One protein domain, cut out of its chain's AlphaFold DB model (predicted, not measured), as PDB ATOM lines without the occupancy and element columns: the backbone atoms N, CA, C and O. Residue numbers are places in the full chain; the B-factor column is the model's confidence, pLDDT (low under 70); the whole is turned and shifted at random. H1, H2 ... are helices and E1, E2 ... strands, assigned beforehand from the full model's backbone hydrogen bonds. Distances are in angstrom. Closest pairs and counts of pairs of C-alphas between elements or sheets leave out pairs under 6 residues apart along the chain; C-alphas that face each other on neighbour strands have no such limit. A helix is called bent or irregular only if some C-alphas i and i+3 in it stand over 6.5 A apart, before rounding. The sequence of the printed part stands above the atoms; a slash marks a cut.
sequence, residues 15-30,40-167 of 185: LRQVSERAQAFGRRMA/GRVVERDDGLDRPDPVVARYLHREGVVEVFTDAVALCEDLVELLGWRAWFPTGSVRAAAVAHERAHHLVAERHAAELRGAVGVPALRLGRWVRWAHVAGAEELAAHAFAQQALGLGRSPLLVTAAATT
ATOM      1  N   LEU A  15      57.999  83.380 143.312       90.56
ATOM      2  CA  LEU A  15      57.508  84.572 144.010       90.56
ATOM      3  C   LEU A  15      55.984  84.675 143.954       90.56
ATOM      4  O   LEU A  15      55.346  84.947 144.973       90.56
ATOM      5  N   ARG A  16      55.390  84.372 142.800       92.38
ATOM      6  CA  ARG A  16      53.941  84.306 142.624       92.38
ATOM      7  C   ARG A  16      53.319  83.242 143.526       92.38
ATOM      8  O   ARG A  16      52.393  83.555 144.268       92.38
ATOM      9  N   GLN A  17      53.866  82.025 143.550       94.00
ATOM     10  CA  GLN A  17      53.374  80.959 144.433       94.00
ATOM     11  C   GLN A  17      53.498  81.320 145.917       94.00
ATOM     12  O   GLN A  17      52.580  81.065 146.697       94.00
ATOM     13  N   VAL A  18      54.624  81.913 146.323       94.12
ATOM     14  CA  VAL A  18      54.826  82.411 147.690       94.12
ATOM     15  C   VAL A  18      53.756  83.442 148.034       94.12
ATOM     16  O   VAL A  18      53.125  83.333 149.085       94.12
ATOM     17  N   SER A  19      53.521  84.402 147.137       95.31
ATOM     18  CA  SER A  19      52.528  85.456 147.327       95.31
ATOM     19  C   SER A  19      51.115  84.894 147.457       95.31
ATOM     20  O   SER A  19      50.420  85.182 148.433       95.31
ATOM     21  N   GLU A  20      50.705  84.019 146.538       97.38
ATOM     22  CA  GLU A  20      49.398  83.357 146.563       97.38
ATOM     23  C   GLU A  20      49.178  82.595 147.879       97.38
ATOM     24  O   GLU A  20      48.119  82.713 148.505       97.38
ATOM     25  N   ARG A  21      50.189  81.848 148.339       98.06
ATOM     26  CA  ARG A  21      50.123  81.055 149.576       98.06
ATOM     27  C   ARG A  21      50.082  81.918 150.831       98.06
ATOM     28  O   ARG A  21      49.287  81.621 151.725       98.06
ATOM     29  N   ALA A  22      50.888  82.976 150.892       97.75
ATOM     30  CA  ALA A  22      50.888  83.929 152.000       97.75
ATOM     31  C   ALA A  22      49.531  84.637 152.121       97.75
ATOM     32  O   ALA A  22      48.923  84.659 153.192       97.75
ATOM     33  N   GLN A  23      48.984  85.115 151.004       98.44
ATOM     34  CA  GLN A  23      47.667  85.743 150.996       98.44
ATOM     35  C   GLN A  23      46.550  84.751 151.359       98.44
ATOM     36  O   GLN A  23      45.643  85.075 152.124       98.44
ATOM     37  N   ALA A  24      46.608  83.517 150.844       98.19
ATOM     38  CA  ALA A  24      45.647  82.477 151.205       98.19
ATOM     39  C   ALA A  24      45.709  82.138 152.699       98.19
ATOM     40  O   ALA A  24      44.670  81.895 153.314       98.19
ATOM     41  N   PHE A  25      46.907  82.140 153.288       98.12
ATOM     42  CA  PHE A  25      47.088  82.004 154.727       98.12
ATOM     43  C   PHE A  25      46.396  83.145 155.488       98.12
ATOM     44  O   PHE A  25      45.564  82.866 156.349       98.12
ATOM     45  N   GLY A  26      46.646  84.404 155.111       97.56
ATOM     46  CA  GLY A  26      46.002  85.575 155.719       97.56
ATOM     47  C   GLY A  26      44.471  85.522 155.681       97.56
ATOM     48  O   GLY A  26      43.813  85.724 156.702       97.56
ATOM     49  N   ARG A  27      43.888  85.146 154.533       98.00
ATOM     50  CA  ARG A  27      42.428  84.977 154.390       98.00
ATOM     51  C   ARG A  27      41.865  83.881 155.296       98.00
ATOM     52  O   ARG A  27      40.835  84.087 155.933       98.00
ATOM     53  N   ARG A  28      42.534  82.724 155.379       96.75
ATOM     54  CA  ARG A  28      42.118  81.639 156.289       96.75
ATOM     55  C   ARG A  28      42.192  82.076 157.744       96.75
ATOM     56  O   ARG A  28      41.281  81.776 158.506       96.75
ATOM     57  N   MET A  29      43.246  82.803 158.106       95.06
ATOM     58  CA  MET A  29      43.395  83.355 159.444       95.06
ATOM     59  C   MET A  29      42.240  84.302 159.775       95.06
ATOM     60  O   MET A  29      41.686  84.180 160.856       95.06
ATOM     61  N   ALA A  30      41.816  85.174 158.853       94.62
ATOM     62  CA  ALA A  30      40.671  86.066 159.062       94.62
ATOM     63  C   ALA A  30      39.328  85.325 159.202       94.62
ATOM     64  O   ALA A  30      38.477  85.750 159.976       94.62
ATOM     65  N   GLY A  40      44.836  94.901 170.688       68.75
ATOM     66  CA  GLY A  40      45.562  95.773 171.602       68.75
ATOM     67  C   GLY A  40      45.005  97.197 171.558       68.75
ATOM     68  O   GLY A  40      44.404  97.612 170.562       68.75
ATOM     69  N   ARG A  41      45.156  97.946 172.652       87.88
ATOM     70  CA  ARG A  41      44.624  99.312 172.773       87.88
ATOM     71  C   ARG A  41      45.053 100.151 171.562       87.88
ATOM     72  O   ARG A  41      46.239 100.206 171.262       87.88
ATOM     73  N   VAL A  42      44.113 100.820 170.893       92.88
ATOM     74  CA  VAL A  42      44.420 101.709 169.759       92.88
ATOM     75  C   VAL A  42      44.682 103.123 170.275       92.88
ATOM     76  O   VAL A  42      43.901 103.635 171.078       92.88
ATOM     77  N   VAL A  43      45.775 103.743 169.837       94.94
ATOM     78  CA  VAL A  43      46.164 105.122 170.164       94.94
ATOM     79  C   VAL A  43      46.400 105.885 168.868       94.94
ATOM     80  O   VAL A  43      46.974 105.341 167.934       94.94
ATOM     81  N   GLU A  44      45.963 107.139 168.814       95.75
ATOM     82  CA  GLU A  44      46.123 107.989 167.633       95.75
ATOM     83  C   GLU A  44      47.289 108.970 167.810       95.75
ATOM     84  O   GLU A  44      47.554 109.459 168.914       95.75
ATOM     85  N   ARG A  45      48.004 109.204 166.710       96.12
ATOM     86  CA  ARG A  45      49.155 110.103 166.545       96.12
ATOM     87  C   ARG A  45      49.002 110.840 165.216       96.12
ATOM     88  O   ARG A  45      48.249 110.367 164.380       96.12
ATOM     89  N   ASP A  46      49.691 111.951 165.013       94.88
ATOM     90  CA  ASP A  46      49.577 112.796 163.813       94.88
ATOM     91  C   ASP A  46      50.928 113.090 163.140       94.88
ATOM     92  O   ASP A  46      51.011 113.953 162.276       94.88
ATOM     93  N   ASP A  47      51.974 112.361 163.529       93.56
ATOM     94  CA  ASP A  47      53.351 112.512 163.061       93.56
ATOM     95  C   ASP A  47      53.807 111.315 162.209       93.56
ATOM     96  O   ASP A  47      54.983 110.955 162.232       93.56
ATOM     97  N   GLY A  48      52.894 110.627 161.515       91.00
ATOM     98  CA  GLY A  48      53.187 109.411 160.750       91.00
ATOM     99  C   GLY A  48      53.986 109.652 159.479       91.00
ATOM    100  O   GLY A  48      54.798 108.803 159.106       91.00
ATOM    101  N   LEU A  49      53.767 110.793 158.830       92.06
ATOM    102  CA  LEU A  49      54.417 111.210 157.590       92.06
ATOM    103  C   LEU A  49      55.788 111.852 157.828       92.06
ATOM    104  O   LEU A  49      56.674 111.703 156.992       92.06
ATOM    105  N   ASP A  50      55.996 112.490 158.982       90.06
ATOM    106  CA  ASP A  50      57.259 113.155 159.353       90.06
ATOM    107  C   ASP A  50      58.371 112.171 159.769       90.06
ATOM    108  O   ASP A  50      59.496 112.551 160.114       90.06
ATOM    109  N   ARG A  51      58.062 110.875 159.774       87.25
ATOM    110  CA  ARG A  51      58.984 109.816 160.190       87.25
ATOM    111  C   ARG A  51      59.969 109.497 159.063       87.25
ATOM    112  O   ARG A  51      59.611 109.593 157.895       87.25
ATOM    113  N   PRO A  52      61.178 109.000 159.393       84.38
ATOM    114  CA  PRO A  52      62.122 108.517 158.382       84.38
ATOM    115  C   PRO A  52      61.533 107.430 157.472       84.38
ATOM    116  O   PRO A  52      61.835 107.400 156.286       84.38
ATOM    117  N   ASP A  53      60.674 106.580 158.043       85.44
ATOM    118  CA  ASP A  53      59.894 105.564 157.341       85.44
ATOM    119  C   ASP A  53      58.401 105.854 157.596       85.44
ATOM    120  O   ASP A  53      57.888 105.488 158.666       85.44
ATOM    121  N   PRO A  54      57.710 106.565 156.680       89.81
ATOM    122  CA  PRO A  54      56.303 106.902 156.840       89.81
ATOM    123  C   PRO A  54      55.428 105.665 157.023       89.81
ATOM    124  O   PRO A  54      55.592 104.658 156.330       89.81
ATOM    125  N   VAL A  55      54.485 105.729 157.962       92.38
ATOM    126  CA  VAL A  55      53.692 104.560 158.353       92.38
ATOM    127  C   VAL A  55      52.270 104.949 158.746       92.38
ATOM    128  O   VAL A  55      52.048 105.952 159.415       92.38
ATOM    129  N   VAL A  56      51.292 104.133 158.341       93.81
ATOM    130  CA  VAL A  56      49.867 104.356 158.648       93.81
ATOM    131  C   VAL A  56      49.510 103.857 160.050       93.81
ATOM    132  O   VAL A  56      48.748 104.497 160.772       93.81
ATOM    133  N   ALA A  57      50.058 102.712 160.454       93.69
ATOM    134  CA  ALA A  57      49.920 102.182 161.801       93.69
ATOM    135  C   ALA A  57      51.122 101.311 162.170       93.69
ATOM    136  O   ALA A  57      51.802 100.789 161.296       93.69
ATOM    137  N   ARG A  58      51.383 101.149 163.467       91.31
ATOM    138  CA  ARG A  58      52.402 100.218 163.961       91.31
ATOM    139  C   ARG A  58      51.978  99.564 165.263       91.31
ATOM    140  O   ARG A  58      51.366 100.206 166.121       91.31
ATOM    141  N   TYR A  59      52.376  98.314 165.448       87.56
ATOM    142  CA  TYR A  59      52.187  97.606 166.702       87.56
ATOM    143  C   TYR A  59      53.373  97.773 167.658       87.56
ATOM    144  O   TYR A  59      54.516  97.415 167.368       87.56
ATOM    145  N   LEU A  60      53.084  98.278 168.852       87.06
ATOM    146  CA  LEU A  60      54.014  98.367 169.966       87.06
ATOM    147  C   LEU A  60      53.899  97.100 170.822       87.06
ATOM    148  O   LEU A  60      53.050  96.992 171.710       87.06
ATOM    149  N   HIS A  61      54.751  96.114 170.524       78.62
ATOM    150  CA  HIS A  61      54.690  94.775 171.121       78.62
ATOM    151  C   HIS A  61      54.762  94.758 172.653       78.62
ATOM    152  O   HIS A  61      54.099  93.933 173.275       78.62
ATOM    153  N   ARG A  62      55.566  95.633 173.274       80.12
ATOM    154  CA  ARG A  62      55.745  95.634 174.738       80.12
ATOM    155  C   ARG A  62      54.523  96.194 175.458       80.12
ATOM    156  O   ARG A  62      54.204  95.765 176.560       80.12
ATOM    157  N   GLU A  63      53.863  97.155 174.834       81.38
ATOM    158  CA  GLU A  63      52.741  97.905 175.377       81.38
ATOM    159  C   GLU A  63      51.392  97.276 175.005       81.38
ATOM    160  O   GLU A  63      50.374  97.619 175.603       81.38
ATOM    161  N   GLY A  64      51.371  96.379 174.013       81.44
ATOM    162  CA  GLY A  64      50.138  95.815 173.467       81.44
ATOM    163  C   GLY A  64      49.255  96.889 172.829       81.44
ATOM    164  O   GLY A  64      48.037  96.887 173.019       81.44
ATOM    165  N   VAL A  65      49.876  97.855 172.143       88.88
ATOM    166  CA  VAL A  65      49.214  99.044 171.588       88.88
ATOM    167  C   VAL A  65      49.370  99.077 170.075       88.88
ATOM    168  O   VAL A  65      50.459  98.847 169.564       88.88
ATOM    169  N   VAL A  66      48.298  99.419 169.364       91.94
ATOM    170  CA  VAL A  66      48.364  99.818 167.954       91.94
ATOM    171  C   VAL A  66      48.373 101.340 167.905       91.94
ATOM    172  O   VAL A  66      47.388 101.966 168.295       91.94
ATOM    173  N   GLU A  67      49.462 101.939 167.438       94.81
ATOM    174  CA  GLU A  67      49.463 103.359 167.090       94.81
ATOM    175  C   GLU A  67      48.958 103.523 165.660       94.81
ATOM    176  O   GLU A  67      49.432 102.835 164.760       94.81
ATOM    177  N   VAL A  68      47.995 104.418 165.460       96.69
ATOM    178  CA  VAL A  68      47.458 104.807 164.155       96.69
ATOM    179  C   VAL A  68      47.814 106.265 163.914       96.69
ATOM    180  O   VAL A  68      47.521 107.112 164.757       96.69
ATOM    181  N   PHE A  69      48.414 106.551 162.765       97.44
ATOM    182  CA  PHE A  69      48.851 107.889 162.397       97.44
ATOM    183  C   PHE A  69      47.807 108.557 161.496       97.44
ATOM    184  O   PHE A  69      47.568 108.126 160.368       97.44
ATOM    185  N   THR A  70      47.106 109.554 162.027       97.38
ATOM    186  CA  THR A  70      45.918 110.168 161.427       97.38
ATOM    187  C   THR A  70      46.243 110.992 160.187       97.38
ATOM    188  O   THR A  70      45.440 111.005 159.259       97.38
ATOM    189  N   ASP A  71      47.420 111.606 160.131       96.94
ATOM    190  CA  ASP A  71      47.971 112.308 158.971       96.94
ATOM    191  C   ASP A  71      48.215 111.347 157.793       96.94
ATOM    192  O   ASP A  71      47.758 111.587 156.674       96.94
ATOM    193  N   ALA A  72      48.834 110.193 158.056       96.88
ATOM    194  CA  ALA A  72      49.043 109.151 157.055       96.88
ATOM    195  C   ALA A  72      47.724 108.486 156.615       96.88
ATOM    196  O   ALA A  72      47.549 108.163 155.435       96.88
ATOM    197  N   VAL A  73      46.771 108.304 157.541       98.00
ATOM    198  CA  VAL A  73      45.412 107.847 157.207       98.00
ATOM    199  C   VAL A  73      44.707 108.859 156.305       98.00
ATOM    200  O   VAL A  73      44.110 108.442 155.315       98.00
ATOM    201  N   ALA A  74      44.787 110.156 156.613       97.94
ATOM    202  CA  ALA A  74      44.163 111.210 155.818       97.94
ATOM    203  C   ALA A  74      44.715 111.228 154.387       97.94
ATOM    204  O   ALA A  74      43.935 111.135 153.444       97.94
ATOM    205  N   LEU A  75      46.043 111.189 154.225       97.50
ATOM    206  CA  LEU A  75      46.683 111.070 152.910       97.50
ATOM    207  C   LEU A  75      46.142 109.870 152.115       97.50
ATOM    208  O   LEU A  75      45.840 109.974 150.927       97.50
ATOM    209  N   CYS A  76      46.014 108.712 152.760       98.25
ATOM    210  CA  CYS A  76      45.510 107.507 152.110       98.25
ATOM    211  C   CYS A  76      44.020 107.611 151.738       98.25
ATOM    212  O   CYS A  76      43.621 107.122 150.681       98.25
ATOM    213  N   GLU A  77      43.190 108.224 152.583       98.44
ATOM    214  CA  GLU A  77      41.772 108.474 152.297       98.44
ATOM    215  C   GLU A  77      41.603 109.460 151.127       98.44
ATOM    216  O   GLU A  77      40.762 109.220 150.257       98.44
ATOM    217  N   ASP A  78      42.443 110.494 151.054       98.31
ATOM    218  CA  ASP A  78      42.483 111.447 149.940       98.31
ATOM    219  C   ASP A  78      42.919 110.764 148.636       98.31
ATOM    220  O   ASP A  78      42.319 110.978 147.583       98.31
ATOM    221  N   LEU A  79      43.912 109.867 148.691       98.12
ATOM    222  CA  LEU A  79      44.330 109.070 147.532       98.12
ATOM    223  C   LEU A  79      43.225 108.126 147.049       98.12
ATOM    224  O   LEU A  79      43.003 107.999 145.844       98.12
ATOM    225  N   VAL A  80      42.507 107.472 147.967       98.50
ATOM    226  CA  VAL A  80      41.352 106.628 147.624       98.50
ATOM    227  C   VAL A  80      40.280 107.440 146.896       98.50
ATOM    228  O   VAL A  80      39.668 106.936 145.950       98.50
ATOM    229  N   GLU A  81      40.046 108.680 147.319       98.38
ATOM    230  CA  GLU A  81      39.111 109.591 146.662       98.38
ATOM    231  C   GLU A  81      39.590 110.017 145.279       98.38
ATOM    232  O   GLU A  81      38.880 109.809 144.295       98.38
ATOM    233  N   LEU A  82      40.816 110.532 145.200       98.12
ATOM    234  CA  LEU A  82      41.438 111.018 143.973       98.12
ATOM    235  C   LEU A  82      41.486 109.941 142.881       98.12
ATOM    236  O   LEU A  82      41.271 110.232 141.706       98.12
ATOM    237  N   LEU A  83      41.743 108.688 143.263       98.12
ATOM    238  CA  LEU A  83      41.845 107.550 142.345       98.12
ATOM    239  C   LEU A  83      40.491 106.876 142.058       98.12
ATOM    240  O   LEU A  83      40.432 105.907 141.297       98.12
ATOM    241  N   GLY A  84      39.394 107.366 142.648       98.31
ATOM    242  CA  GLY A  84      38.047 106.838 142.428       98.31
ATOM    243  C   GLY A  84      37.812 105.449 143.033       98.31
ATOM    244  O   GLY A  84      36.982 104.683 142.542       98.31
ATOM    245  N   TRP A  85      38.531 105.087 144.097       98.62
ATOM    246  CA  TRP A  85      38.509 103.741 144.687       98.62
ATOM    247  C   TRP A  85      37.492 103.551 145.817       98.62
ATOM    248  O   TRP A  85      37.490 102.506 146.471       98.62
ATOM    249  N   ARG A  86      36.575 104.502 146.033       98.06
ATOM    250  CA  ARG A  86      35.564 104.448 147.112       98.06
ATOM    251  C   ARG A  86      34.687 103.191 147.090       98.06
ATOM    252  O   ARG A  86      34.289 102.706 148.143       98.06
ATOM    253  N   ALA A  87      34.438 102.620 145.911       98.06
ATOM    254  CA  ALA A  87      33.712 101.355 145.777       98.06
ATOM    255  C   ALA A  87      34.473 100.139 146.349       98.06
ATOM    256  O   ALA A  87      33.857  99.129 146.680       98.06
ATOM    257  N   TRP A  88      35.803 100.212 146.452       98.50
ATOM    258  CA  TRP A  88      36.645  99.158 147.034       98.50
ATOM    259  C   TRP A  88      37.052  99.461 148.475       98.50
ATOM    260  O   TRP A  88      37.203  98.524 149.261       98.50
ATOM    261  N   PHE A  89      37.199 100.747 148.800       98.44
ATOM    262  CA  PHE A  89      37.605 101.267 150.103       98.44
ATOM    263  C   PHE A  89      36.627 102.368 150.556       98.44
ATOM    264  O   PHE A  89      36.847 103.552 150.280       98.44
ATOM    265  N   PRO A  90      35.523 102.004 151.237       98.31
ATOM    266  CA  PRO A  90      34.601 102.978 151.820       98.31
ATOM    267  C   PRO A  90      35.298 103.905 152.825       98.31
ATOM    268  O   PRO A  90      36.322 103.538 153.402       98.31
ATOM    269  N   THR A  91      34.739 105.087 153.076       97.94
ATOM    270  CA  THR A  91      35.287 106.046 154.049       97.94
ATOM    271  C   THR A  91      35.534 105.399 155.413       97.94
ATOM    272  O   THR A  91      34.668 104.703 155.947       97.94
ATOM    273  N   GLY A  92      36.724 105.618 155.974       97.25
ATOM    274  CA  GLY A  92      37.153 105.058 157.258       97.25
ATOM    275  C   GLY A  92      37.696 103.629 157.164       97.25
ATOM    276  O   GLY A  92      38.242 103.111 158.146       97.25
ATOM    277  N   SER A  93      37.595 102.982 155.996       98.06
ATOM    278  CA  SER A  93      38.137 101.637 155.798       98.06
ATOM    279  C   SER A  93      39.662 101.607 155.813       98.06
ATOM    280  O   SER A  93      40.214 100.580 156.195       98.06
ATOM    281  N   VAL A  94      40.350 102.712 155.495       98.12
ATOM    282  CA  VAL A  94      41.818 102.790 155.577       98.12
ATOM    283  C   VAL A  94      42.273 102.590 157.021       98.12
ATOM    284  O   VAL A  94      43.079 101.702 157.303       98.12
ATOM    285  N   ARG A  95      41.697 103.351 157.960       97.75
ATOM    286  CA  ARG A  95      41.982 103.216 159.397       97.75
ATOM    287  C   ARG A  95      41.667 101.808 159.895       97.75
ATOM    288  O   ARG A  95      42.473 101.198 160.596       97.75
ATOM    289  N   ALA A  96      40.491 101.290 159.543       97.00
ATOM    290  CA  ALA A  96      40.089  99.946 159.942       97.00
ATOM    291  C   ALA A  96      41.056  98.880 159.396       97.00
ATOM    292  O   ALA A  96      41.433  97.962 160.127       97.00
ATOM    293  N   ALA A  97      41.492  99.021 158.140       97.56
ATOM    294  CA  ALA A  97      42.434  98.119 157.489       97.56
ATOM    295  C   ALA A  97      43.812  98.162 158.142       97.56
ATOM    296  O   ALA A  97      44.390  97.099 158.355       97.56
ATOM    297  N   ALA A  98      44.303  99.345 158.513       96.44
ATOM    298  CA  ALA A  98      45.566  99.498 159.226       96.44
ATOM    299  C   ALA A  98      45.537  98.772 160.583       96.44
ATOM    300  O   ALA A  98      46.403  97.953 160.873       96.44
ATOM    301  N   VAL A  99      44.474  98.950 161.375       95.69
ATOM    302  CA  VAL A  99      44.317  98.230 162.655       95.69
ATOM    303  C   VAL A  99      44.206  96.714 162.447       95.69
ATOM    304  O   VAL A  99      44.793  95.933 163.198       95.69
ATOM    305  N   ALA A 100      43.462  96.270 161.430       95.06
ATOM    306  CA  ALA A 100      43.342  94.849 161.108       95.06
ATOM    307  C   ALA A 100      44.671  94.243 160.621       95.06
ATOM    308  O   ALA A 100      44.960  93.089 160.938       95.06
ATOM    309  N   HIS A 101      45.480  95.015 159.892       96.12
ATOM    310  CA  HIS A 101      46.818  94.639 159.443       96.12
ATOM    311  C   HIS A 101      47.762  94.443 160.640       96.12
ATOM    312  O   HIS A 101      48.323  93.361 160.793       96.12
ATOM    313  N   GLU A 102      47.837  95.408 161.562       93.75
ATOM    314  CA  GLU A 102      48.656  95.278 162.781       93.75
ATOM    315  C   GLU A 102      48.209  94.103 163.656       93.75
ATOM    316  O   GLU A 102      49.024  93.353 164.202       93.75
ATOM    317  N   ARG A 103      46.894  93.871 163.745       91.25
ATOM    318  CA  ARG A 103      46.364  92.682 164.418       91.25
ATOM    319  C   ARG A 103      46.891  91.408 163.766       91.25
ATOM    320  O   ARG A 103      47.281  90.495 164.484       91.25
ATOM    321  N   ALA A 104      46.899  91.323 162.438       93.31
ATOM    322  CA  ALA A 104      47.395  90.150 161.729       93.31
ATOM    323  C   ALA A 104      48.869  89.870 162.053       93.31
ATOM    324  O   ALA A 104      49.205  88.724 162.359       93.31
ATOM    325  N   HIS A 105      49.711  90.907 162.067       92.38
ATOM    326  CA  HIS A 105      51.113  90.800 162.481       92.38
ATOM    327  C   HIS A 105      51.252  90.258 163.898       92.38
ATOM    328  O   HIS A 105      52.000  89.306 164.122       92.38
ATOM    329  N   HIS A 106      50.460  90.771 164.840       89.00
ATOM    330  CA  HIS A 106      50.451  90.249 166.205       89.00
ATOM    331  C   HIS A 106      50.071  88.757 166.256       89.00
ATOM    332  O   HIS A 106      50.748  87.966 166.911       89.00
ATOM    333  N   LEU A 107      49.040  88.331 165.515       89.69
ATOM    334  CA  LEU A 107      48.643  86.917 165.461       89.69
ATOM    335  C   LEU A 107      49.733  86.022 164.856       89.69
ATOM    336  O   LEU A 107      49.940  84.892 165.308       89.69
ATOM    337  N   VAL A 108      50.430  86.506 163.830       91.06
ATOM    338  CA  VAL A 108      51.547  85.778 163.229       91.06
ATOM    339  C   VAL A 108      52.696  85.658 164.223       91.06
ATOM    340  O   VAL A 108      53.165  84.542 164.447       91.06
ATOM    341  N   ALA A 109      53.091  86.758 164.862       87.31
ATOM    342  CA  ALA A 109      54.191  86.787 165.817       87.31
ATOM    343  C   ALA A 109      53.956  85.857 167.021       87.31
ATOM    344  O   ALA A 109      54.847  85.084 167.370       87.31
ATOM    345  N   GLU A 110      52.759  85.881 167.615       84.56
ATOM    346  CA  GLU A 110      52.469  85.129 168.843       84.56
ATOM    347  C   GLU A 110      52.264  83.630 168.612       84.56
ATOM    348  O   GLU A 110      52.699  82.802 169.410       84.56
ATOM    349  N   ARG A 111      51.551  83.260 167.542       86.62
ATOM    350  CA  ARG A 111      50.996  81.899 167.432       86.62
ATOM    351  C   ARG A 111      51.153  81.247 166.070       86.62
ATOM    352  O   ARG A 111      51.270  80.027 166.011       86.62
ATOM    353  N   HIS A 112      51.213  82.017 164.984       91.38
ATOM    354  CA  HIS A 112      51.139  81.437 163.640       91.38
ATOM    355  C   HIS A 112      52.426  81.509 162.808       91.38
ATOM    356  O   HIS A 112      52.430  81.082 161.652       91.38
ATOM    357  N   ALA A 113      53.547  81.971 163.365       92.25
ATOM    358  CA  ALA A 113      54.791  82.129 162.608       92.25
ATOM    359  C   ALA A 113      55.261  80.815 161.950       92.25
ATOM    360  O   ALA A 113      55.706  80.800 160.801       92.25
ATOM    361  N   ALA A 114      55.157  79.685 162.658       93.06
ATOM    362  CA  ALA A 114      55.525  78.378 162.108       93.06
ATOM    363  C   ALA A 114      54.545  77.892 161.029       93.06
ATOM    364  O   ALA A 114      54.978  77.321 160.024       93.06
ATOM    365  N   GLU A 115      53.251  78.146 161.215       95.31
ATOM    366  CA  GLU A 115      52.204  77.778 160.263       95.31
ATOM    367  C   GLU A 115      52.327  78.565 158.962       95.31
ATOM    368  O   GLU A 115      52.229  77.973 157.890       95.31
ATOM    369  N   LEU A 116      52.623  79.866 159.036       95.94
ATOM    370  CA  LEU A 116      52.862  80.689 157.856       95.94
ATOM    371  C   LEU A 116      54.062  80.168 157.054       95.94
ATOM    372  O   LEU A 116      53.951  79.969 155.845       95.94
ATOM    373  N   ARG A 117      55.192  79.873 157.714       94.94
ATOM    374  CA  ARG A 117      56.369  79.294 157.038       94.94
ATOM    375  C   ARG A 117      56.037  77.963 156.357       94.94
ATOM    376  O   ARG A 117      56.446  77.735 155.218       94.94
ATOM    377  N   GLY A 118      55.269  77.107 157.031       94.75
ATOM    378  CA  GLY A 118      54.774  75.853 156.462       94.75
ATOM    379  C   GLY A 118      53.834  76.064 155.272       94.75
ATOM    380  O   GLY A 118      53.976  75.388 154.257       94.75
ATOM    381  N   ALA A 119      52.919  77.030 155.362       95.44
ATOM    382  CA  ALA A 119      51.951  77.350 154.318       95.44
ATOM    383  C   ALA A 119      52.611  77.934 153.062       95.44
ATOM    384  O   ALA A 119      52.226  77.576 151.953       95.44
ATOM    385  N   VAL A 120      53.616  78.800 153.226       94.56
ATOM    386  CA  VAL A 120      54.436  79.316 152.120       94.56
ATOM    387  C   VAL A 120      55.231  78.175 151.473       94.56
ATOM    388  O   VAL A 120      55.273  78.055 150.245       94.56
ATOM    389  N   GLY A 121      55.794  77.280 152.292       92.94
ATOM    390  CA  GLY A 121      56.317  75.996 151.829       92.94
ATOM    391  C   GLY A 121      57.665  76.080 151.112       92.94
ATOM    392  O   GLY A 121      57.969  75.229 150.277       92.94
ATOM    393  N   VAL A 122      58.485  77.090 151.421       91.50
ATOM    394  CA  VAL A 122      59.869  77.186 150.929       91.50
ATOM    395  C   VAL A 122      60.788  76.455 151.914       91.50
ATOM    396  O   VAL A 122      60.912  76.895 153.060       91.50
ATOM    397  N   PRO A 123      61.412  75.321 151.545       91.12
ATOM    398  CA  PRO A 123      62.286  74.590 152.457       91.12
ATOM    399  C   PRO A 123      63.606  75.348 152.667       91.12
ATOM    400  O   PRO A 123      64.254  75.747 151.707       91.12
ATOM    401  N   ALA A 124      64.023  75.502 153.923       89.81
ATOM    402  CA  ALA A 124      65.369  75.947 154.296       89.81
ATOM    403  C   ALA A 124      66.352  74.770 154.374       89.81
ATOM    404  O   ALA A 124      67.506  74.892 153.983       89.81
ATOM    405  N   LEU A 125      65.891  73.622 154.884       91.31
ATOM    406  CA  LEU A 125      66.689  72.404 155.018       91.31
ATOM    407  C   LEU A 125      65.791  71.175 154.886       91.31
ATOM    408  O   LEU A 125      64.687  71.142 155.438       91.31
ATOM    409  N   ARG A 126      66.290  70.145 154.198       92.44
ATOM    410  CA  ARG A 126      65.680  68.813 154.153       92.44
ATOM    411  C   ARG A 126      66.686  67.763 154.616       92.44
ATOM    412  O   ARG A 126      67.786  67.701 154.081       92.44
ATOM    413  N   LEU A 127      66.290  66.939 155.583       94.00
ATOM    414  CA  LEU A 127      67.049  65.783 156.069       94.00
ATOM    415  C   LEU A 127      66.123  64.560 156.050       94.00
ATOM    416  O   LEU A 127      65.353  64.326 156.983       94.00
ATOM    417  N   GLY A 128      66.143  63.804 154.950       92.44
ATOM    418  CA  GLY A 128      65.180  62.724 154.715       92.44
ATOM    419  C   GLY A 128      63.738  63.249 154.713       92.44
ATOM    420  O   GLY A 128      63.408  64.157 153.954       92.44
ATOM    421  N   ARG A 129      62.884  62.704 155.592       91.38
ATOM    422  CA  ARG A 129      61.485  63.154 155.761       91.38
ATOM    423  C   ARG A 129      61.331  64.473 156.526       91.38
ATOM    424  O   ARG A 129      60.237  65.026 156.573       91.38
ATOM    425  N   TRP A 130      62.392  64.954 157.173       93.25
ATOM    426  CA  TRP A 130      62.340  66.149 158.008       93.25
ATOM    427  C   TRP A 130      62.570  67.395 157.163       93.25
ATOM    428  O   TRP A 130      63.580  67.500 156.465       93.25
ATOM    429  N   VAL A 131      61.653  68.357 157.258       93.38
ATOM    430  CA  VAL A 131      61.746  69.637 156.552       93.38
ATOM    431  C   VAL A 131      61.734  70.773 157.566       93.38
ATOM    432  O   VAL A 131      60.852  70.852 158.420       93.38
ATOM    433  N   ARG A 132      62.712  71.674 157.462       93.38
ATOM    434  CA  ARG A 132      62.666  72.989 158.106       93.38
ATOM    435  C   ARG A 132      62.289  74.027 157.062       93.38
ATOM    436  O   ARG A 132      62.898  74.072 155.997       93.38
ATOM    437  N   TRP A 133      61.282  74.835 157.368       93.88
ATOM    438  CA  TRP A 133      60.746  75.855 156.469       93.88
ATOM    439  C   TRP A 133      61.451  77.194 156.667       93.88
ATOM    440  O   TRP A 133      61.720  77.596 157.800       93.88
ATOM    441  N   ALA A 134      61.747  77.868 155.562       89.31
ATOM    442  CA  ALA A 134      62.384  79.172 155.546       89.31
ATOM    443  C   ALA A 134      61.409  80.276 155.968       89.31
ATOM    444  O   ALA A 134      60.204  80.192 155.730       89.31
ATOM    445  N   HIS A 135      61.956  81.344 156.545       89.56
ATOM    446  CA  HIS A 135      61.287  82.639 156.528       89.56
ATOM    447  C   HIS A 135      61.451  83.250 155.131       89.56
ATOM    448  O   HIS A 135      62.524  83.171 154.526       89.56
ATOM    449  N   VAL A 136      60.378  83.836 154.608       90.00
ATOM    450  CA  VAL A 136      60.378  84.512 153.312       90.00
ATOM    451  C   VAL A 136      60.013  85.969 153.537       90.00
ATOM    452  O   VAL A 136      58.903  86.262 153.974       90.00
ATOM    453  N   ALA A 137      60.951  86.862 153.214       87.75
ATOM    454  CA  ALA A 137      60.744  88.301 153.305       87.75
ATOM    455  C   ALA A 137      59.479  88.721 152.534       87.75
ATOM    456  O   ALA A 137      59.276  88.293 151.393       87.75
ATOM    457  N   GLY A 138      58.633  89.525 153.179       90.06
ATOM    458  CA  GLY A 138      57.364  90.021 152.634       90.06
ATOM    459  C   GLY A 138      56.175  89.057 152.734       90.06
ATOM    460  O   GLY A 138      55.045  89.473 152.501       90.06
ATOM    461  N   ALA A 139      56.370  87.786 153.113       94.38
ATOM    462  CA  ALA A 139      55.243  86.860 153.266       94.38
ATOM    463  C   ALA A 139      54.296  87.271 154.409       94.38
ATOM    464  O   ALA A 139      53.087  87.080 154.300       94.38
ATOM    465  N   GLU A 140      54.839  87.840 155.486       94.69
ATOM    466  CA  GLU A 140      54.060  88.342 156.625       94.69
ATOM    467  C   GLU A 140      53.199  89.542 156.212       94.69
ATOM    468  O   GLU A 140      51.990  89.511 156.420       94.69
ATOM    469  N   GLU A 141      53.770  90.507 155.484       95.81
ATOM    470  CA  GLU A 141      53.031  91.656 154.935       95.81
ATOM    471  C   GLU A 141      51.884  91.235 154.007       95.81
ATOM    472  O   GLU A 141      50.747  91.697 154.132       95.81
ATOM    473  N   LEU A 142      52.149  90.297 153.092       97.56
ATOM    474  CA  LEU A 142      51.130  89.779 152.176       97.56
ATOM    475  C   LEU A 142      50.000  89.062 152.923       97.56
ATOM    476  O   LEU A 142      48.829  89.195 152.554       97.56
ATOM    477  N   ALA A 143      50.331  88.315 153.979       97.94
ATOM    478  CA  ALA A 143      49.338  87.691 154.842       97.94
ATOM    479  C   ALA A 143      48.534  88.741 155.628       97.94
ATOM    480  O   ALA A 143      47.313  88.608 155.718       97.94
ATOM    481  N   ALA A 144      49.177  89.789 156.146       97.06
ATOM    482  CA  ALA A 144      48.532  90.846 156.920       97.06
ATOM    483  C   ALA A 144      47.549  91.674 156.080       97.06
ATOM    484  O   ALA A 144      46.398  91.870 156.478       97.06
ATOM    485  N   HIS A 145      47.931  92.070 154.862       98.25
ATOM    486  CA  HIS A 145      47.012  92.748 153.945       98.25
ATOM    487  C   HIS A 145      45.843  91.857 153.513       98.25
ATOM    488  O   HIS A 145      44.700  92.316 153.478       98.25
ATOM    489  N   ALA A 146      46.097  90.578 153.220       98.38
ATOM    490  CA  ALA A 146      45.034  89.644 152.856       98.38
ATOM    491  C   ALA A 146      44.086  89.351 154.029       98.38
ATOM    492  O   ALA A 146      42.882  89.190 153.821       98.38
ATOM    493  N   PHE A 147      44.611  89.314 155.257       98.12
ATOM    494  CA  PHE A 147      43.808  89.248 156.475       98.12
ATOM    495  C   PHE A 147      42.909  90.480 156.597       98.12
ATOM    496  O   PHE A 147      41.700  90.322 156.739       98.12
ATOM    497  N   ALA A 148      43.468  91.689 156.489       97.62
ATOM    498  CA  ALA A 148      42.711  92.935 156.603       97.62
ATOM    499  C   ALA A 148      41.615  93.043 155.532       97.62
ATOM    500  O   ALA A 148      40.470  93.361 155.852       97.62
ATOM    501  N   GLN A 149      41.938  92.695 154.281       98.38
ATOM    502  CA  GLN A 149      40.969  92.639 153.188       98.38
ATOM    503  C   GLN A 149      39.790  91.719 153.529       98.38
ATOM    504  O   GLN A 149      38.635  92.124 153.412       98.38
ATOM    505  N   GLN A 150      40.081  90.485 153.952       98.19
ATOM    506  CA  GLN A 150      39.060  89.481 154.245       98.19
ATOM    507  C   GLN A 150      38.233  89.838 155.484       98.19
ATOM    508  O   GLN A 150      37.020  89.664 155.471       98.19
ATOM    509  N   ALA A 151      38.878  90.331 156.542       96.75
ATOM    510  CA  ALA A 151      38.227  90.668 157.805       96.75
ATOM    511  C   ALA A 151      37.238  91.835 157.666       96.75
ATOM    512  O   ALA A 151      36.253  91.890 158.395       96.75
ATOM    513  N   LEU A 152      37.503  92.755 156.735       96.94
ATOM    514  CA  LEU A 152      36.697  93.957 156.515       96.94
ATOM    515  C   LEU A 152      35.818  93.883 155.259       96.94
ATOM    516  O   LEU A 152      35.057  94.809 154.999       96.94
ATOM    517  N   GLY A 153      35.917  92.807 154.473       97.38
ATOM    518  CA  GLY A 153      35.143  92.643 153.240       97.38
ATOM    519  C   GLY A 153      35.501  93.654 152.143       97.38
ATOM    520  O   GLY A 153      34.625  94.071 151.390       97.38
ATOM    521  N   LEU A 154      36.767  94.072 152.053       98.00
ATOM    522  CA  LEU A 154      37.202  95.089 151.087       98.00
ATOM    523  C   LEU A 154      37.281  94.526 149.663       98.00
ATOM    524  O   LEU A 154      37.743  93.402 149.436       98.00
ATOM    525  N   GLY A 155      36.895  95.348 148.681       97.38
ATOM    526  CA  GLY A 155      36.869  94.949 147.268       97.38
ATOM    527  C   GLY A 155      38.260  94.695 146.674       97.38
ATOM    528  O   GLY A 155      38.409  93.914 145.732       97.38
ATOM    529  N   ARG A 156      39.298  95.321 147.243       98.06
ATOM    530  CA  ARG A 156      40.710  95.140 146.880       98.06
ATOM    531  C   ARG A 156      41.577  95.048 148.134       98.06
ATOM    532  O   ARG A 156      41.168  95.440 149.222       98.06
ATOM    533  N   SER A 157      42.785  94.514 147.968       98.00
ATOM    534  CA  SER A 157      43.769  94.439 149.050       98.00
ATOM    535  C   SER A 157      44.224  95.846 149.465       98.00
ATOM    536  O   SER A 157      44.585  96.620 148.574       98.00
ATOM    537  N   PRO A 158      44.298  96.170 150.773       97.62
ATOM    538  CA  PRO A 158      44.872  97.429 151.262       97.62
ATOM    539  C   PRO A 158      46.306  97.692 150.786       97.62
ATOM    540  O   PRO A 158      46.719  98.844 150.740       97.62
ATOM    541  N   LEU A 159      47.035  96.654 150.355       96.62
ATOM    542  CA  LEU A 159      48.352  96.801 149.728       96.62
ATOM    543  C   LEU A 159      48.321  97.739 148.507       96.62
ATOM    544  O   LEU A 159      49.311  98.398 148.221       96.62
ATOM    545  N   LEU A 160      47.186  97.823 147.800       97.75
ATOM    546  CA  LEU A 160      47.003  98.759 146.688       97.75
ATOM    547  C   LEU A 160      47.086 100.223 147.153       97.75
ATOM    548  O   LEU A 160      47.709 101.041 146.483       97.75
ATOM    549  N   VAL A 161      46.489 100.537 148.307       97.69
ATOM    550  CA  VAL A 161      46.546 101.877 148.911       97.69
ATOM    551  C   VAL A 161      47.957 102.160 149.417       97.69
ATOM    552  O   VAL A 161      48.489 103.227 149.138       97.69
ATOM    553  N   THR A 162      48.600 101.185 150.070       95.75
ATOM    554  CA  THR A 162      50.006 101.297 150.495       95.75
ATOM    555  C   THR A 162      50.925 101.594 149.311       95.75
ATOM    556  O   THR A 162      51.711 102.530 149.380       95.75
ATOM    557  N   ALA A 163      50.782 100.867 148.198       96.00
ATOM    558  CA  ALA A 163      51.578 101.099 146.994       96.00
ATOM    559  C   ALA A 163      51.357 102.507 146.412       96.00
ATOM    560  O   ALA A 163      52.324 103.185 146.076       96.00
ATOM    561  N   ALA A 164      50.105 102.969 146.340       96.56
ATOM    562  CA  ALA A 164      49.787 104.317 145.867       96.56
ATOM    563  C   ALA A 164      50.377 105.409 146.776       96.56
ATOM    564  O   ALA A 164      50.942 106.381 146.275       96.56
ATOM    565  N   ALA A 165      50.286 105.236 148.097       94.94
ATOM    566  CA  ALA A 165      50.861 106.161 149.068       94.94
ATOM    567  C   ALA A 165      52.388 106.217 148.959       94.94
ATOM    568  O   ALA A 165      52.950 107.308 148.910       94.94
ATOM    569  N   THR A 166      53.059 105.066 148.830       93.50
ATOM    570  CA  THR A 166      54.508 105.010 148.593       93.50
ATOM    571  C   THR A 166      54.890 105.768 147.325       93.50
ATOM    572  O   THR A 166      55.742 106.646 147.392       93.50
ATOM    573  N   THR A 167      54.213 105.524 146.198       93.88
ATOM    574  CA  THR A 167      54.482 106.258 144.949       93.88
ATOM    575  C   THR A 167      54.241 107.765 145.093       93.88
ATOM    576  O   THR A 167      55.011 108.564 144.566       93.88
TER     577      THR A 167
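AT A GLANCE: This is residues 15 to 30 and 40 to 167 of the 185 residues of an uncharacterized protein of Pseudokineococcus marinus (UniProt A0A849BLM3). A long, kinked helix, H3, runs through the middle of an elongated body: a small three-stranded sheet of E1, E3 and E2 covers one side of its first stretch, and H4, with H1 packed on it, lies across the other side. The antiparallel hairpin E4 and E5 makes the tip at one end of the long axis, and H2, with H5 packed on it, makes the other end. The printed part has 144 residues, with five named helices and five named strands in the order H1 E1 E2 E3 H2 H3 E4 E5 H4 H5, and its class is mixed, helices and strands. The larger sheet has the order E1 E3 E2 and is mixed. The whole is compact, with a radius of gyration of the C-alphas of 16.2 A, and spans 54 by 34 by 26 A.

IN THESE COORDINATES: The larger sheet holds E1, residues 41 to 45, E3, residues 65 to 69, and E2, residues 57 to 60. H3, residues 93 to 120, measures 27.9 A and begins at C-alpha 93 at (38.137, 101.637, 155.798). It has a kink of 96 degrees near residue 112 and is irregular, with C-alphas 111 and 114 7.8 A apart. H2, residues 70 to 82, measures 18.0 A. H4, residues 139 to 152, measures 20.1 A. H1, residues 15 to 30, measures 22.6 A and begins at C-alpha 15 at (57.508, 84.572, 144.010). E4 is residues 123 to 127 and E5 residues 130 to 133. H5, residues 159 to 167, ends at C-alpha 167 at (54.482, 106.258, 144.949).

HOW THE PARTS SIT: E1 and E3 are parallel, with N 68 and O 43 2.8 A apart, within hydrogen-bond range. E3 and E2, a hairpin, are antiparallel, with N 60 and O 65 2.8 A apart. H3 is on one face of this sheet, two layers, helix over sheet, at a height of 11.6 A; the closest C-alphas of H3 and E2 are those of Ala 98 and Ala 57, 5.7 A. H2 only grazes the sheet, with residues 70 to 73. H3 is the hub, touching three helices. It touches H4 at a steep tilt of 49 degrees, closest at the C-alphas of His 101 and Ala 144, 4.9 A. It touches H1 at the C-alphas of Val 120 and Arg 21, 5.3 A, and H2 at those of Arg 95 and Val 73, 6.2 A. H1 touches H4 at the C-alphas of Gly 26 and Ala 143, 4.0 A. H5 touches H2, about perpendicular at 83 degrees, closest at the C-alphas of Ala 165 and Cys 76, 6.3 A. In the hairpin of E4 and E5, N 124 and O 132 are 2.8 A apart. H1, H2, H4 and H5 have every O i to N i+4 pair within hydrogen-bond range, H3 21 of 24.

THE WHOLE: The two C-alphas farthest apart are those of Leu 82 and Gly 128, 54.9 A. Residues 31 to 39 are not printed, and C-alphas 30 and 40 are 16.6 A apart across this cut. Of the links that are printed whole, E1 to E2 is long, with 11 residues. Mean pLDDT of the printed part is 94.1, and residue 40 is under 70.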